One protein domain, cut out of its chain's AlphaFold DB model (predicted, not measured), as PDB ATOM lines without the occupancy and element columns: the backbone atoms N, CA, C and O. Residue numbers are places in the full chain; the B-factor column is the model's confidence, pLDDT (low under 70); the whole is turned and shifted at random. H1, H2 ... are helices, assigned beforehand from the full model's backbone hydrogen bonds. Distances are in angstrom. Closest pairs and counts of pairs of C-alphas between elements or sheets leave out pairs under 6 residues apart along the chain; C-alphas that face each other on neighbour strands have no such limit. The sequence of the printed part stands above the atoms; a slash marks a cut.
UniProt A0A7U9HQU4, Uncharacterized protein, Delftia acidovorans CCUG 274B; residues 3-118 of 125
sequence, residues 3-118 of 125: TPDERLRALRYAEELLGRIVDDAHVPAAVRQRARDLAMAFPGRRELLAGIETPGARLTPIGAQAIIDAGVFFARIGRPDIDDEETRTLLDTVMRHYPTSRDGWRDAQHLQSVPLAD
ATOM      1  N   THR A   3     177.347 117.262 126.521       50.19
ATOM      2  CA  THR A   3     175.990 117.799 126.716       50.19
ATOM      3  C   THR A   3     175.790 118.063 128.221       50.19
ATOM      4  O   THR A   3     176.329 117.286 129.008       50.19
ATOM      5  N   PRO A   4     175.012 119.073 128.668       60.50
ATOM      6  CA  PRO A   4     174.798 119.353 130.100       60.50
ATOM      7  C   PRO A   4     174.378 118.122 130.929       60.50
ATOM      8  O   PRO A   4     174.671 118.003 132.118       60.50
ATOM      9  N   ASP A   5     173.751 117.148 130.263       71.94
ATOM     10  CA  ASP A   5     173.416 115.843 130.817       71.94
ATOM     11  C   ASP A   5     174.618 114.999 131.260       71.94
ATOM     12  O   ASP A   5     174.473 114.198 132.176       71.94
ATOM     13  N   GLU A   6     175.787 115.108 130.631       83.94
ATOM     14  CA  GLU A   6     176.915 114.201 130.876       83.94
ATOM     15  C   GLU A   6     177.659 114.526 132.170       83.94
ATOM     16  O   GLU A   6     177.911 113.611 132.954       83.94
ATOM     17  N   ARG A   7     177.944 115.806 132.458       86.38
ATOM     18  CA  ARG A   7     178.564 116.191 133.739       86.38
ATOM     19  C   ARG A   7     177.602 115.977 134.900       86.38
ATOM     20  O   ARG A   7     177.992 115.407 135.917       86.38
ATOM     21  N   LEU A   8     176.331 116.347 134.736       87.56
ATOM     22  CA  LEU A   8     175.299 116.045 135.730       87.56
ATOM     23  C   LEU A   8     175.198 114.535 135.985       87.56
ATOM     24  O   LEU A   8     175.129 114.092 137.132       87.56
ATOM     25  N   ARG A   9     175.229 113.727 134.920       88.25
ATOM     26  CA  ARG A   9     175.231 112.264 135.015       88.25
ATOM     27  C   ARG A   9     176.482 111.747 135.721       88.25
ATOM     28  O   ARG A   9     176.344 110.851 136.546       88.25
ATOM     29  N   ALA A  10     177.656 112.315 135.457       91.00
ATOM     30  CA  ALA A  10     178.894 111.945 136.133       91.00
ATOM     31  C   ALA A  10     178.859 112.268 137.630       91.00
ATOM     32  O   ALA A  10     179.244 111.424 138.431       91.00
ATOM     33  N   LEU A  11     178.338 113.434 138.026       91.94
ATOM     34  CA  LEU A  11     178.166 113.785 139.441       91.94
ATOM     35  C   LEU A  11     177.158 112.862 140.135       91.94
ATOM     36  O   LEU A  11     177.410 112.400 141.243       91.94
ATOM     37  N   ARG A  12     176.051 112.527 139.462       91.38
ATOM     38  CA  ARG A  12     175.077 111.551 139.971       91.38
ATOM     39  C   ARG A  12     175.704 110.166 140.151       91.38
ATOM     40  O   ARG A  12     175.476 109.514 141.160       91.38
ATOM     41  N   TYR A  13     176.478 109.707 139.173       92.94
ATOM     42  CA  TYR A  13     177.166 108.421 139.264       92.94
ATOM     43  C   TYR A  13     178.311 108.435 140.274       92.94
ATOM     44  O   TYR A  13     178.600 107.400 140.856       92.94
ATOM     45  N   ALA A  14     178.928 109.585 140.536       94.69
ATOM     46  CA  ALA A  14     179.905 109.726 141.605       94.69
ATOM     47  C   ALA A  14     179.269 109.594 142.992       94.69
ATOM     48  O   ALA A  14     179.838 108.923 143.847       94.69
ATOM     49  N   GLU A  15     178.090 110.185 143.205       95.19
ATOM     50  CA  GLU A  15     177.301 109.978 144.426       95.19
ATOM     51  C   GLU A  15     176.987 108.481 144.618       95.19
ATOM     52  O   GLU A  15     177.234 107.926 145.689       95.19
ATOM     53  N   GLU A  16     176.528 107.802 143.560       94.12
ATOM     54  CA  GLU A  16     176.273 106.354 143.582       94.12
ATOM     55  C   GLU A  16     177.545 105.545 143.877       94.12
ATOM     56  O   GLU A  16     177.531 104.638 144.708       94.12
ATOM     57  N   LEU A  17     178.659 105.892 143.229       94.44
ATOM     58  CA  LEU A  17     179.946 105.230 143.402       94.44
ATOM     59  C   LEU A  17     180.457 105.349 144.840       94.44
ATOM     60  O   LEU A  17     180.932 104.361 145.394       94.44
ATOM     61  N   LEU A  18     180.327 106.523 145.469       95.44
ATOM     62  CA  LEU A  18     180.656 106.691 146.886       95.44
ATOM     63  C   LEU A  18     179.821 105.747 147.757       95.44
ATOM     64  O   LEU A  18     180.383 105.092 148.631       95.44
ATOM     65  N   GLY A  19     178.518 105.626 147.489       94.69
ATOM     66  CA  GLY A  19     177.640 104.680 148.183       94.69
ATOM     67  C   GLY A  19     178.102 103.228 148.035       94.69
ATOM     68  O   GLY A  19     178.287 102.535 149.033       94.69
ATOM     69  N   ARG A  20     178.397 102.793 146.804       94.25
ATOM     70  CA  ARG A  20     178.900 101.433 146.538       94.25
ATOM     71  C   ARG A  20     180.208 101.141 147.272       94.25
ATOM     72  O   ARG A  20     180.335 100.094 147.895       94.25
ATOM     73  N   ILE A  21     181.156 102.080 147.264       92.94
ATOM     74  CA  ILE A  21     182.438 101.935 147.971       92.94
ATOM     75  C   ILE A  21     182.230 101.849 149.490       92.94
ATOM     76  O   ILE A  21     182.947 101.118 150.169       92.94
ATOM     77  N   VAL A  22     181.267 102.592 150.047       94.81
ATOM     78  CA  VAL A  22     180.942 102.534 151.482       94.81
ATOM     79  C   VAL A  22     180.426 101.154 151.890       94.81
ATOM     80  O   VAL A  22     180.768 100.690 152.982       94.81
ATOM     81  N   ASP A  23     179.642 100.516 151.023       92.44
ATOM     82  CA  ASP A  23     178.980  99.240 151.299       92.44
ATOM     83  C   ASP A  23     179.818  98.008 150.903       92.44
ATOM     84  O   ASP A  23     179.539  96.899 151.367       92.44
ATOM     85  N   ASP A  24     180.879  98.173 150.103       89.12
ATOM     86  CA  ASP A  24     181.737  97.066 149.672       89.12
ATOM     87  C   ASP A  24     182.677  96.587 150.788       89.12
ATOM     88  O   ASP A  24     183.709  97.190 151.087       89.12
ATOM     89  N   ALA A  25     182.361  95.438 151.385       88.38
ATOM     90  CA  ALA A  25     183.145  94.843 152.463       88.38
ATOM     91  C   ALA A  25     184.609  94.515 152.090       88.38
ATOM     92  O   ALA A  25     185.437  94.423 153.005       88.38
ATOM     93  N   HIS A  26     184.933  94.369 150.801       87.06
ATOM     94  CA  HIS A  26     186.278  94.042 150.313       87.06
ATOM     95  C   HIS A  26     187.182  95.276 150.208       87.06
ATOM     96  O   HIS A  26     188.401  95.160 150.335       87.06
ATOM     97  N   VAL A  27     186.602  96.472 150.082       87.44
ATOM     98  CA  VAL A  27     187.356  97.731 150.094       87.44
ATOM     99  C   VAL A  27     187.953  97.972 151.488       87.44
ATOM    100  O   VAL A  27     187.234  97.853 152.483       87.44
ATOM    101  N   PRO A  28     189.230  98.385 151.625       90.56
ATOM    102  CA  PRO A  28     189.837  98.661 152.925       90.56
ATOM    103  C   PRO A  28     189.023  99.639 153.786       90.56
ATOM    104  O   PRO A  28     188.557 100.674 153.310       90.56
ATOM    105  N   ALA A  29     188.906  99.370 155.091       92.25
ATOM    106  CA  ALA A  29     188.047 100.149 155.996       92.25
ATOM    107  C   ALA A  29     188.341 101.664 155.992       92.25
ATOM    108  O   ALA A  29     187.415 102.468 156.075       92.25
ATOM    109  N   ALA A  30     189.611 102.058 155.854       92.19
ATOM    110  CA  ALA A  30     190.004 103.463 155.738       92.19
ATOM    111  C   ALA A  30     189.475 104.124 154.450       92.19
ATOM    112  O   ALA A  30     189.039 105.273 154.483       92.19
ATOM    113  N   VAL A  31     189.464 103.390 153.332       92.44
ATOM    114  CA  VAL A  31     188.922 103.858 152.046       92.44
ATOM    115  C   VAL A  31     187.403 104.001 152.144       92.44
ATOM    116  O   VAL A  31     186.872 105.044 151.770       92.44
ATOM    117  N   ARG A  32     186.712 103.025 152.750       94.00
ATOM    118  CA  ARG A  32     185.262 103.114 153.005       94.00
ATOM    119  C   ARG A  32     184.893 104.292 153.894       94.00
ATOM    120  O   ARG A  32     183.926 104.995 153.616       94.00
ATOM    121  N   GLN A  33     185.659 104.528 154.961       95.50
ATOM    122  CA  GLN A  33     185.406 105.662 155.846       95.50
ATOM    123  C   GLN A  33     185.589 106.987 155.104       95.50
ATOM    124  O   GLN A  33     184.731 107.858 155.207       95.50
ATOM    125  N   ARG A  34     186.640 107.117 154.283       95.31
ATOM    126  CA  ARG A  34     186.827 108.315 153.458       95.31
ATOM    127  C   ARG A  34     185.691 108.500 152.448       95.31
ATOM    128  O   ARG A  34     185.221 109.624 152.292       95.31
ATOM    129  N   ALA A  35     185.229 107.430 151.801       95.50
ATOM    130  CA  ALA A  35     184.079 107.483 150.900       95.50
ATOM    131  C   ALA A  35     182.803 107.930 151.630       95.50
ATOM    132  O   ALA A  35     182.058 108.748 151.102       95.50
ATOM    133  N   ARG A  36     182.590 107.474 152.873       97.25
ATOM    134  CA  ARG A  36     181.461 107.895 153.716       97.25
ATOM    135  C   ARG A  36     181.527 109.380 154.055       97.25
ATOM    136  O   ARG A  36     180.525 110.076 153.919       97.25
ATOM    137  N   ASP A  37     182.693 109.863 154.475       96.75
ATOM    138  CA  ASP A  37     182.892 111.278 154.799       96.75
ATOM    139  C   ASP A  37     182.630 112.163 153.573       96.75
ATOM    140  O   ASP A  37     181.983 113.203 153.683       96.75
ATOM    141  N   LEU A  38     183.077 111.717 152.394       96.62
ATOM    142  CA  LEU A  38     182.800 112.390 151.128       96.62
ATOM    143  C   LEU A  38     181.316 112.347 150.776       96.62
ATOM    144  O   LEU A  38     180.768 113.393 150.456       96.62
ATOM    145  N   ALA A  39     180.654 111.194 150.890       95.75
ATOM    146  CA  ALA A  39     179.232 111.039 150.584       95.75
ATOM    147  C   ALA A  39     178.343 111.972 151.420       95.75
ATOM    148  O   ALA A  39     177.371 112.511 150.904       95.75
ATOM    149  N   MET A  40     178.687 112.207 152.692       95.44
ATOM    150  CA  MET A  40     177.948 113.138 153.556       95.44
ATOM    151  C   MET A  40     178.094 114.607 153.138       95.44
ATOM    152  O   MET A  40     177.192 115.403 153.386       95.44
ATOM    153  N   ALA A  41     179.237 114.977 152.557       95.25
ATOM    154  CA  ALA A  41     179.519 116.339 152.105       95.25
ATOM    155  C   ALA A  41     179.160 116.563 150.625       95.25
ATOM    156  O   ALA A  41     179.094 117.709 150.176       95.25
ATOM    157  N   PHE A  42     178.969 115.482 149.866       95.62
ATOM    158  CA  PHE A  42     178.706 115.520 148.436       95.62
ATOM    159  C   PHE A  42     177.327 116.123 148.148       95.62
ATOM    160  O   PHE A  42     176.358 115.757 148.818       95.62
ATOM    161  N   PRO A  43     177.194 117.011 147.145       92.75
ATOM    162  CA  PRO A  43     175.890 117.536 146.778       92.75
ATOM    163  C   PRO A  43     175.046 116.412 146.182       92.75
ATOM    164  O   PRO A  43     175.366 115.860 145.126       92.75
ATOM    165  N   GLY A  44     173.964 116.066 146.871       88.44
ATOM    166  CA  GLY A  44     173.101 114.978 146.433       88.44
ATOM    167  C   GLY A  44     172.301 115.343 145.184       88.44
ATOM    168  O   GLY A  44     172.073 116.519 144.881       88.44
ATOM    169  N   ARG A  45     171.771 114.333 144.485       85.75
ATOM    170  CA  ARG A  45     170.954 114.526 143.269       85.75
ATOM    171  C   ARG A  45     169.881 115.614 143.396       85.75
ATOM    172  O   ARG A  45     169.653 116.368 142.453       85.75
ATOM    173  N   ARG A  46     169.187 115.681 144.536       85.00
ATOM    174  CA  ARG A  46     168.120 116.669 144.759       85.00
ATOM    175  C   ARG A  46     168.661 118.101 144.808       85.00
ATOM    176  O   ARG A  46     168.011 118.988 144.271       85.00
ATOM    177  N   GLU A  47     169.815 118.316 145.435       87.12
ATOM    178  CA  GLU A  47     170.470 119.628 145.495       87.12
ATOM    179  C   GLU A  47     170.922 120.064 144.100       87.12
ATOM    180  O   GLU A  47     170.620 121.179 143.676       87.12
ATOM    181  N   LEU A  48     171.548 119.148 143.351       87.50
ATOM    182  CA  LEU A  48     172.002 119.412 141.987       87.50
ATOM    183  C   LEU A  48     170.843 119.797 141.057       87.50
ATOM    184  O   LEU A  48     170.932 120.791 140.346       87.50
ATOM    185  N   LEU A  49     169.732 119.048 141.091       85.44
ATOM    186  CA  LEU A  49     168.555 119.349 140.268       85.44
ATOM    187  C   LEU A  49     167.884 120.668 140.673       85.44
ATOM    188  O   LEU A  49     167.586 121.490 139.810       85.44
ATOM    189  N   ALA A  50     167.702 120.905 141.975       84.38
ATOM    190  CA  ALA A  50     167.079 122.135 142.463       84.38
ATOM    191  C   ALA A  50     167.886 123.389 142.085       84.38
ATOM    192  O   ALA A  50     167.311 124.438 141.786       84.38
ATOM    193  N   GLY A  51     169.219 123.296 142.073       84.31
ATOM    194  CA  GLY A  51     170.069 124.410 141.665       84.31
ATOM    195  C   GLY A  51     170.121 124.638 140.146       84.31
ATOM    196  O   GLY A  51     170.443 125.743 139.731       84.31
ATOM    197  N   ILE A  52     169.757 123.659 139.307       82.25
ATOM    198  CA  ILE A  52     169.552 123.890 137.860       82.25
ATOM    199  C   ILE A  52     168.272 124.697 137.629       82.25
ATOM    200  O   ILE A  52     168.239 125.600 136.796       82.25
ATOM    201  N   GLU A  53     167.217 124.389 138.382       85.50
ATOM    202  CA  GLU A  53     165.913 125.055 138.275       85.50
ATOM    203  C   GLU A  53     165.916 126.477 138.862       85.50
ATOM    204  O   GLU A  53     165.014 127.266 138.582       85.50
ATOM    205  N   THR A  54     166.933 126.820 139.659       87.44
ATOM    206  CA  THR A  54     167.054 128.112 140.343       87.44
ATOM    207  C   THR A  54     168.114 128.991 139.666       87.44
ATOM    208  O   THR A  54     169.311 128.741 139.831       87.44
ATOM    209  N   PRO A  55     167.726 130.066 138.949       86.25
ATOM    210  CA  PRO A  55     168.679 130.937 138.269       86.25
ATOM    211  C   PRO A  55     169.724 131.521 139.227       86.25
ATOM    212  O   PRO A  55     169.388 132.107 140.255       86.25
ATOM    213  N   GLY A  56     171.002 131.370 138.877       87.19
ATOM    214  CA  GLY A  56     172.119 131.892 139.668       87.19
ATOM    215  C   GLY A  56     172.435 131.109 140.945       87.19
ATOM    216  O   GLY A  56     173.302 131.551 141.705       87.19
ATOM    217  N   ALA A  57     171.782 129.966 141.192       91.06
ATOM    218  CA  ALA A  57     172.173 129.077 142.278       91.06
ATOM    219  C   ALA A  57     173.616 128.598 142.097       91.06
ATOM    220  O   ALA A  57     174.114 128.441 140.982       91.06
ATOM    221  N   ARG A  58     174.299 128.391 143.219       92.38
ATOM    222  CA  ARG A  58     175.715 128.024 143.291       92.38
ATOM    223  C   ARG A  58     175.869 126.856 144.246       92.38
ATOM    224  O   ARG A  58     175.055 126.688 145.152       92.38
ATOM    225  N   LEU A  59     176.933 126.086 144.058       90.81
ATOM    226  CA  LEU A  59     177.315 125.063 145.021       90.81
ATOM    227  C   LEU A  59     177.650 125.708 146.366       90.81
ATOM    228  O   LEU A  59     178.252 126.784 146.431       90.81
ATOM    229  N   THR A  60     177.295 125.020 147.447       92.56
ATOM    230  CA  THR A  60     177.787 125.389 148.775       92.56
ATOM    231  C   THR A  60     179.310 125.203 148.839       92.56
ATOM    232  O   THR A  60     179.857 124.371 148.106       92.56
ATOM    233  N   PRO A  61     180.023 125.911 149.735       92.12
ATOM    234  CA  PRO A  61     181.462 125.710 149.898       92.12
ATOM    235  C   PRO A  61     181.835 124.258 150.215       92.12
ATOM    236  O   PRO A  61     182.818 123.736 149.693       92.12
ATOM    237  N   ILE A  62     181.005 123.596 151.026       94.12
ATOM    238  CA  ILE A  62     181.173 122.189 151.399       94.12
ATOM    239  C   ILE A  62     180.969 121.288 150.177       94.12
ATOM    240  O   ILE A  62     181.834 120.465 149.893       94.12
ATOM    241  N   GLY A  63     179.886 121.482 149.417       93.62
ATOM    242  CA  GLY A  63     179.592 120.667 148.237       93.62
ATOM    243  C   GLY A  63     180.630 120.827 147.123       93.62
ATOM    244  O   GLY A  63     181.061 119.843 146.525       93.62
ATOM    245  N   ALA A  64     181.101 122.054 146.882       92.62
ATOM    246  CA  ALA A  64     182.167 122.315 145.917       92.62
ATOM    247  C   ALA A  64     183.485 121.633 146.316       92.62
ATOM    248  O   ALA A  64     184.141 121.018 145.473       92.62
ATOM    249  N   GLN A  65     183.858 121.691 147.600       93.44
ATOM    250  CA  GLN A  65     185.046 120.993 148.090       93.44
ATOM    251  C   GLN A  65     184.883 119.473 148.012       93.44
ATOM    252  O   GLN A  65     185.819 118.787 147.612       93.44
ATOM    253  N   ALA A  66     183.701 118.947 148.332       94.94
ATOM    254  CA  ALA A  66     183.416 117.520 148.245       94.94
ATOM    255  C   ALA A  66     183.545 116.988 146.811       94.94
ATOM    256  O   ALA A  66     184.087 115.902 146.622       94.94
ATOM    257  N   ILE A  67     183.120 117.761 145.803       93.94
ATOM    258  CA  ILE A  67     183.326 117.419 144.387       93.94
ATOM    259  C   ILE A  67     184.822 117.305 144.062       93.94
ATOM    260  O   ILE A  67     185.257 116.296 143.510       93.94
ATOM    261  N   ILE A  68     185.635 118.294 144.443       92.31
ATOM    262  CA  ILE A  68     187.085 118.259 144.184       92.31
ATOM    263  C   ILE A  68     187.744 117.079 144.905       92.31
ATOM    264  O   ILE A  68     188.493 116.309 144.297       92.31
ATOM    265  N   ASP A  69     187.446 116.912 146.191       93.06
ATOM    266  CA  ASP A  69     188.024 115.851 147.008       93.06
ATOM    267  C   ASP A  69     187.632 114.461 146.498       93.06
ATOM    268  O   ASP A  69     188.462 113.549 146.529       93.06
ATOM    269  N   ALA A  70     186.398 114.289 146.017       94.19
ATOM    270  CA  ALA A  70     185.936 113.043 145.422       94.19
ATOM    271  C   ALA A  70     186.663 112.748 144.106       94.19
ATOM    272  O   ALA A  70     187.118 111.626 143.916       94.19
ATOM    273  N   GLY A  71     186.886 113.745 143.245       91.56
ATOM    274  CA  GLY A  71     187.691 113.568 142.031       91.56
ATOM    275  C   GLY A  71     189.122 113.113 142.338       91.56
ATOM    276  O   GLY A  71     189.636 112.180 141.719       91.56
ATOM    277  N   VAL A  72     189.756 113.715 143.353       90.69
ATOM    278  CA  VAL A  72     191.082 113.290 143.841       90.69
ATOM    279  C   VAL A  72     191.034 111.886 144.440       90.69
ATOM    280  O   VAL A  72     191.963 111.104 144.243       90.69
ATOM    281  N   PHE A  73     189.975 111.564 145.178       92.50
ATOM    282  CA  PHE A  73     189.765 110.245 145.760       92.50
ATOM    283  C   PHE A  73     189.631 109.180 144.668       92.50
ATOM    284  O   PHE A  73     190.426 108.247 144.656       92.50
ATOM    285  N   PHE A  74     188.735 109.356 143.698       91.44
ATOM    286  CA  PHE A  74     188.529 108.422 142.589       91.44
ATOM    287  C   PHE A  74     189.775 108.233 141.722       91.44
ATOM    288  O   PHE A  74     190.070 107.121 141.309       91.44
ATOM    289  N   ALA A  75     190.549 109.295 141.486       88.12
ATOM    290  CA  ALA A  75     191.815 109.187 140.762       88.12
ATOM    291  C   ALA A  75     192.887 108.383 141.525       88.12
ATOM    292  O   ALA A  75     193.867 107.943 140.921       88.12
ATOM    293  N   ARG A  76     192.739 108.239 142.849       88.06
ATOM    294  CA  ARG A  76     193.669 107.512 143.723       88.06
ATOM    295  C   ARG A  76     193.220 106.099 144.041       88.06
ATOM    296  O   ARG A  76     194.099 105.266 144.235       88.06
ATOM    297  N   ILE A  77     191.914 105.839 144.127       84.62
ATOM    298  CA  ILE A  77     191.429 104.464 144.255       84.62
ATOM    299  C   ILE A  77     191.721 103.780 142.918       84.62
ATOM    300  O   ILE A  77     191.178 104.136 141.872       84.62
ATOM    301  N   GLY A  78     192.700 102.885 142.915       67.44
ATOM    302  CA  GLY A  78     193.061 102.177 141.704       67.44
ATOM    303  C   GLY A  78     191.983 101.151 141.370       67.44
ATOM    304  O   GLY A  78     191.277 100.658 142.245       67.44
ATOM    305  N   ARG A  79     191.916 100.729 140.102       68.50
ATOM    306  CA  ARG A  79     191.170  99.516 139.725       68.50
ATOM    307  C   ARG A  79     191.491  98.290 140.605       68.50
ATOM    308  O   ARG A  79     190.561  97.542 140.865       68.50
ATOM    309  N   PRO A  80     192.738  98.061 141.072       68.94
ATOM    310  CA  PRO A  80     193.037  96.922 141.940       68.94
ATOM    311  C   PRO A  80     192.390  96.993 143.327       68.94
ATOM    312  O   PRO A  80     192.355  95.977 144.007       68.94
ATOM    313  N   ASP A  81     191.915  98.166 143.754       72.31
ATOM    314  CA  ASP A  81     191.287  98.353 145.067       72.31
ATOM    315  C   ASP A  81     189.775  98.058 145.042       72.31
ATOM    316  O   ASP A  81     189.122  98.118 146.084       72.31
ATOM    317  N   ILE A  82     189.215  97.779 143.857       79.56
ATOM    318  CA  ILE A  82     187.793  97.503 143.632       79.56
ATOM    319  C   ILE A  82     187.664  96.151 142.928       79.56
ATOM    320  O   ILE A  82     187.873  96.039 141.718       79.56
ATOM    321  N   ASP A  83     187.277  95.123 143.677       80.75
ATOM    322  CA  ASP A  83     187.125  93.776 143.123       80.75
ATOM    323  C   ASP A  83     185.890  93.672 142.206       80.75
ATOM    324  O   ASP A  83     185.927  93.001 141.167       80.75
ATOM    325  N   ASP A  84     184.822  94.407 142.527       85.31
ATOM    326  CA  ASP A  84     183.565  94.401 141.780       85.31
ATOM    327  C   ASP A  84     183.674  95.072 140.395       85.31
ATOM    328  O   ASP A  84     184.014  96.250 140.254       85.31
ATOM    329  N   GLU A  85     183.348  94.313 139.344       87.00
ATOM    330  CA  GLU A  85     183.424  94.767 137.949       87.00
ATOM    331  C   GLU A  85     182.425  95.890 137.644       87.00
ATOM    332  O   GLU A  85     182.730  96.805 136.874       87.00
ATOM    333  N   GLU A  86     181.236  95.851 138.253       87.88
ATOM    334  CA  GLU A  86     180.223  96.887 138.046       87.88
ATOM    335  C   GLU A  86     180.697  98.221 138.636       87.88
ATOM    336  O   GLU A  86     180.638  99.257 137.972       87.88
ATOM    337  N   THR A  87     181.269  98.188 139.839       88.81
ATOM    338  CA  THR A  87     181.857  99.354 140.505       88.81
ATOM    339  C   THR A  87     183.083  99.877 139.750       88.81
ATOM    340  O   THR A  87     183.237 101.093 139.614       88.81
ATOM    341  N   ARG A  88     183.912  99.002 139.160       89.12
ATOM    342  CA  ARG A  88     185.004  99.417 138.256       89.12
ATOM    343  C   ARG A  88     184.486 100.111 136.993       89.12
ATOM    344  O   ARG A  88     184.982 101.178 136.636       89.12
ATOM    345  N   THR A  89     183.457  99.556 136.357       90.25
ATOM    346  CA  THR A  89     182.818 100.158 135.173       90.25
ATOM    347  C   THR A  89     182.186 101.512 135.506       90.25
ATOM    348  O   THR A  89     182.270 102.466 134.721       90.25
ATOM    349  N   LEU A  90     181.572 101.623 136.686       90.81
ATOM    350  CA  LEU A  90     181.009 102.870 137.186       90.81
ATOM    351  C   LEU A  90     182.104 103.914 137.428       90.81
ATOM    352  O   LEU A  90     181.952 105.046 136.976       90.81
ATOM    353  N   LEU A  91     183.221 103.534 138.058       91.31
ATOM    354  CA  LEU A  91     184.388 104.400 138.243       91.31
ATOM    355  C   LEU A  91     184.902 104.945 136.904       91.31
ATOM    356  O   LEU A  91     185.083 106.154 136.775       91.31
ATOM    357  N   ASP A  92     185.074 104.094 135.891       89.81
ATOM    358  CA  ASP A  92     185.517 104.542 134.565       89.81
ATOM    359  C   ASP A  92     184.518 105.521 133.925       89.81
ATOM    360  O   ASP A  92     184.905 106.526 133.325       89.81
ATOM    361  N   THR A  93     183.219 105.240 134.072       89.44
ATOM    362  CA  THR A  93     182.141 106.085 133.542       89.44
ATOM    363  C   THR A  93     182.123 107.453 134.217       89.44
ATOM    364  O   THR A  93     181.999 108.470 133.535       89.44
ATOM    365  N   VAL A  94     182.273 107.484 135.545       90.94
ATOM    366  CA  VAL A  94     182.385 108.715 136.331       90.94
ATOM    367  C   VAL A  94     183.589 109.513 135.851       90.94
ATOM    368  O   VAL A  94     183.431 110.648 135.404       90.94
ATOM    369  N   MET A  95     184.775 108.902 135.861       89.75
ATOM    370  CA  MET A  95     186.045 109.584 135.594       89.75
ATOM    371  C   MET A  95     186.166 110.158 134.179       89.75
ATOM    372  O   MET A  95     187.002 111.028 133.952       89.75
ATOM    373  N   ARG A  96     185.325 109.724 133.232       88.19
ATOM    374  CA  ARG A  96     185.303 110.258 131.865       88.19
ATOM    375  C   ARG A  96     184.831 111.709 131.774       88.19
ATOM    376  O   ARG A  96     185.294 112.433 130.899       88.19
ATOM    377  N   HIS A  97     183.897 112.109 132.633       87.44
ATOM    378  CA  HIS A  97     183.259 113.432 132.586       87.44
ATOM    379  C   HIS A  97     183.270 114.145 133.943       87.44
ATOM    380  O   HIS A  97     182.671 115.214 134.096       87.44
ATOM    381  N   TYR A  98     183.913 113.542 134.943       88.44
ATOM    382  CA  TYR A  98     184.044 114.135 136.260       88.44
ATOM    383  C   TYR A  98     184.894 115.408 136.192       88.44
ATOM    384  O   TYR A  98     185.894 115.409 135.479       88.44
ATOM    385  N   PRO A  99     184.552 116.483 136.924       84.06
ATOM    386  CA  PRO A  99     185.389 117.674 136.978       84.06
ATOM    387  C   PRO A  99     186.743 117.333 137.608       84.06
ATOM    388  O   PRO A  99     186.838 117.049 138.804       84.06
ATOM    389  N   THR A 100     187.800 117.354 136.802       75.38
ATOM    390  CA  THR A 100     189.168 117.152 137.280       75.38
ATOM    391  C   THR A 100     190.014 118.405 137.086       75.38
ATOM    392  O   THR A 100     189.679 119.314 136.328       75.38
ATOM    393  N   SER A 101     191.185 118.433 137.727       67.88
ATOM    394  CA  SER A 101     192.164 119.510 137.543       67.88
ATOM    395  C   SER A 101     192.680 119.632 136.105       67.88
ATOM    396  O   SER A 101     193.178 120.698 135.733       67.88
ATOM    397  N   ARG A 102     192.556 118.565 135.297       65.62
ATOM    398  CA  ARG A 102     192.879 118.583 133.861       65.62
ATOM    399  C   ARG A 102     191.913 119.470 133.080       65.62
ATOM    400  O   ARG A 102     192.361 120.168 132.183       65.62
ATOM    401  N   ASP A 103     190.661 119.535 133.515       65.00
ATOM    402  CA  ASP A 103     189.572 120.267 132.862       65.00
ATOM    403  C   ASP A 103     189.462 121.726 133.352       65.00
ATOM    404  O   ASP A 103     188.418 122.356 133.229       65.00
ATOM    405  N   GLY A 104     190.503 122.260 134.005       67.19
ATOM    406  CA  GLY A 104     190.499 123.624 134.555       67.19
ATOM    407  C   GLY A 104     189.785 123.784 135.908       67.19
ATOM    408  O   GLY A 104     189.905 124.834 136.546       67.19
ATOM    409  N   TRP A 105     189.138 122.732 136.419       71.12
ATOM    410  CA  TRP A 105     188.510 122.705 137.745       71.12
ATOM    411  C   TRP A 105     189.546 122.380 138.818       71.12
ATOM    412  O   TRP A 105     189.741 121.236 139.224       71.12
ATOM    413  N   ARG A 106     190.295 123.409 139.216       67.75
ATOM    414  CA  ARG A 106     191.488 123.253 140.063       67.75
ATOM    415  C   ARG A 106     191.203 123.351 141.553       67.75
ATOM    416  O   ARG A 106     191.961 122.785 142.337       67.75
ATOM    417  N   ASP A 107     190.136 124.041 141.936       83.06
ATOM    418  CA  ASP A 107     189.796 124.261 143.334       83.06
ATOM    419  C   ASP A 107     188.298 124.531 143.538       83.06
ATOM    420  O   ASP A 107     187.540 124.836 142.610       83.06
ATOM    421  N   ALA A 108     187.866 124.394 144.791       86.75
ATOM    422  CA  ALA A 108     186.481 124.602 145.188       86.75
ATOM    423  C   ALA A 108     186.033 126.062 145.036       86.75
ATOM    424  O   ALA A 108     184.836 126.316 144.908       86.75
ATOM    425  N   GLN A 109     186.962 127.023 145.068       86.12
ATOM    426  CA  GLN A 109     186.644 128.442 144.941       86.12
ATOM    427  C   GLN A 109     186.200 128.765 143.511       86.12
ATOM    428  O   GLN A 109     185.215 129.482 143.326       86.12
ATOM    429  N   HIS A 110     186.858 128.178 142.511       84.94
ATOM    430  CA  HIS A 110     186.461 128.286 141.116       84.94
ATOM    431  C   HIS A 110     185.055 127.704 140.899       84.94
ATOM    432  O   HIS A 110     184.188 128.406 140.378       84.94
ATOM    433  N   LEU A 111     184.777 126.499 141.413       85.88
ATOM    434  CA  LEU A 111     183.446 125.868 141.338       85.88
ATOM    435  C   LEU A 111     182.327 126.713 141.970       85.88
ATOM    436  O   LEU A 111     181.217 126.757 141.453       85.88
ATOM    437  N   GLN A 112     182.602 127.406 143.077       88.94
ATOM    438  CA  GLN A 112     181.627 128.291 143.734       88.94
ATOM    439  C   GLN A 112     181.392 129.600 142.965       88.94
ATOM    440  O   GLN A 112     180.346 130.247 143.107       88.94
ATOM    441  N   SER A 113     182.380 130.028 142.177       88.50
ATOM    442  CA  SER A 113     182.337 131.287 141.433       88.50
ATOM    443  C   SER A 113     181.468 131.221 140.172       88.50
ATOM    444  O   SER A 113     181.028 132.271 139.691       88.50
ATOM    445  N   VAL A 114     181.114 130.017 139.722       88.06
ATOM    446  CA  VAL A 114     180.283 129.770 138.540       88.06
ATOM    447  C   VAL A 114     178.871 129.333 138.972       88.06
ATOM    448  O   VAL A 114     178.736 128.551 139.916       88.06
ATOM    449  N   PRO A 115     177.790 129.847 138.352       90.50
ATOM    450  CA  PRO A 115     176.442 129.321 138.570       90.50
ATOM    451  C   PRO A 115     176.366 127.820 138.267       90.50
ATOM    452  O   PRO A 115     176.992 127.346 137.326       90.50
ATOM    453  N   LEU A 116     175.568 127.064 139.023       88.06
ATOM    454  CA  LEU A 116     175.484 125.607 138.885       88.06
ATOM    455  C   LEU A 116     175.061 125.181 137.472       88.06
ATOM    456  O   LEU A 116     175.621 124.234 136.929       88.06
ATOM    457  N   ALA A 117     174.115 125.893 136.860       86.25
ATOM    458  CA  ALA A 117     173.691 125.621 135.488       86.25
ATOM    459  C   ALA A 117     174.846 125.782 134.478       86.25
ATOM    460  O   ALA A 117     175.019 124.924 133.614       86.25
ATOM    461  N   ASP A 118     175.665 126.823 134.637       85.88
ATOM    462  CA  ASP A 118     176.819 127.087 133.770       85.88
ATOM    463  C   ASP A 118     177.925 126.059 134.022       85.88
ATOM    464  O   ASP A 118     178.431 125.452 133.082       85.88
TER     465      ASP A 118
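What this domain is: This is residues 3 to 118 of the 125 residues of an uncharacterized protein of Delftia acidovorans CCUG 274B (UniProt A0A7U9HQU4). Look for an elongated block in which H1, H2, H4 and H5 pack in a ring, H1 across from H4, H2 from H5. Short H3 and H6 lie toward one end, H6 on H4. The 116 printed residues have six named helices, class all helix. They are compact, radius of gyration of the C-alphas 13.8 A, spanning 42 by 26 by 24 A.

How they stand to each other: Start at H1, residues 4 to 23; its residues 15 to 23 touch H2, residues 29 to 41, a hairpin, closest C-alphas Val 22 and Arg 32, 4.6 A. H3, residues 45 to 53, only just touches H1, with 3 pairs of C-alphas within 8 A, closest Arg 12 and Arg 45. H4, residues 61 to 76, touches H2, closest C-alphas Ala 66 and Ala 41, 5.6 A. H5, residues 85 to 97, touches H1, closest C-alphas Val 94 and Ala 10, 4.8 A. H6, residues 108 to 113, touches H4, closest C-alphas Ala 108 and Gln 65, 4.8 A. O i to N i+4 pairs are within hydrogen-bond range throughout H2, H3, H4 and H6, 15 of 16 in H1, 8 of 9 in H5.

Where its parts are: Find C-alpha 4 at (174.798, 119.353, 130.100); H1 runs 29.5 A. H6 ends at C-alpha 113, (182.337, 131.287, 141.433).

The domain as a whole: The printed part has no cut. Residues 3 to 4, 78 to 80, 101 to 104 and 106 have pLDDT under 70.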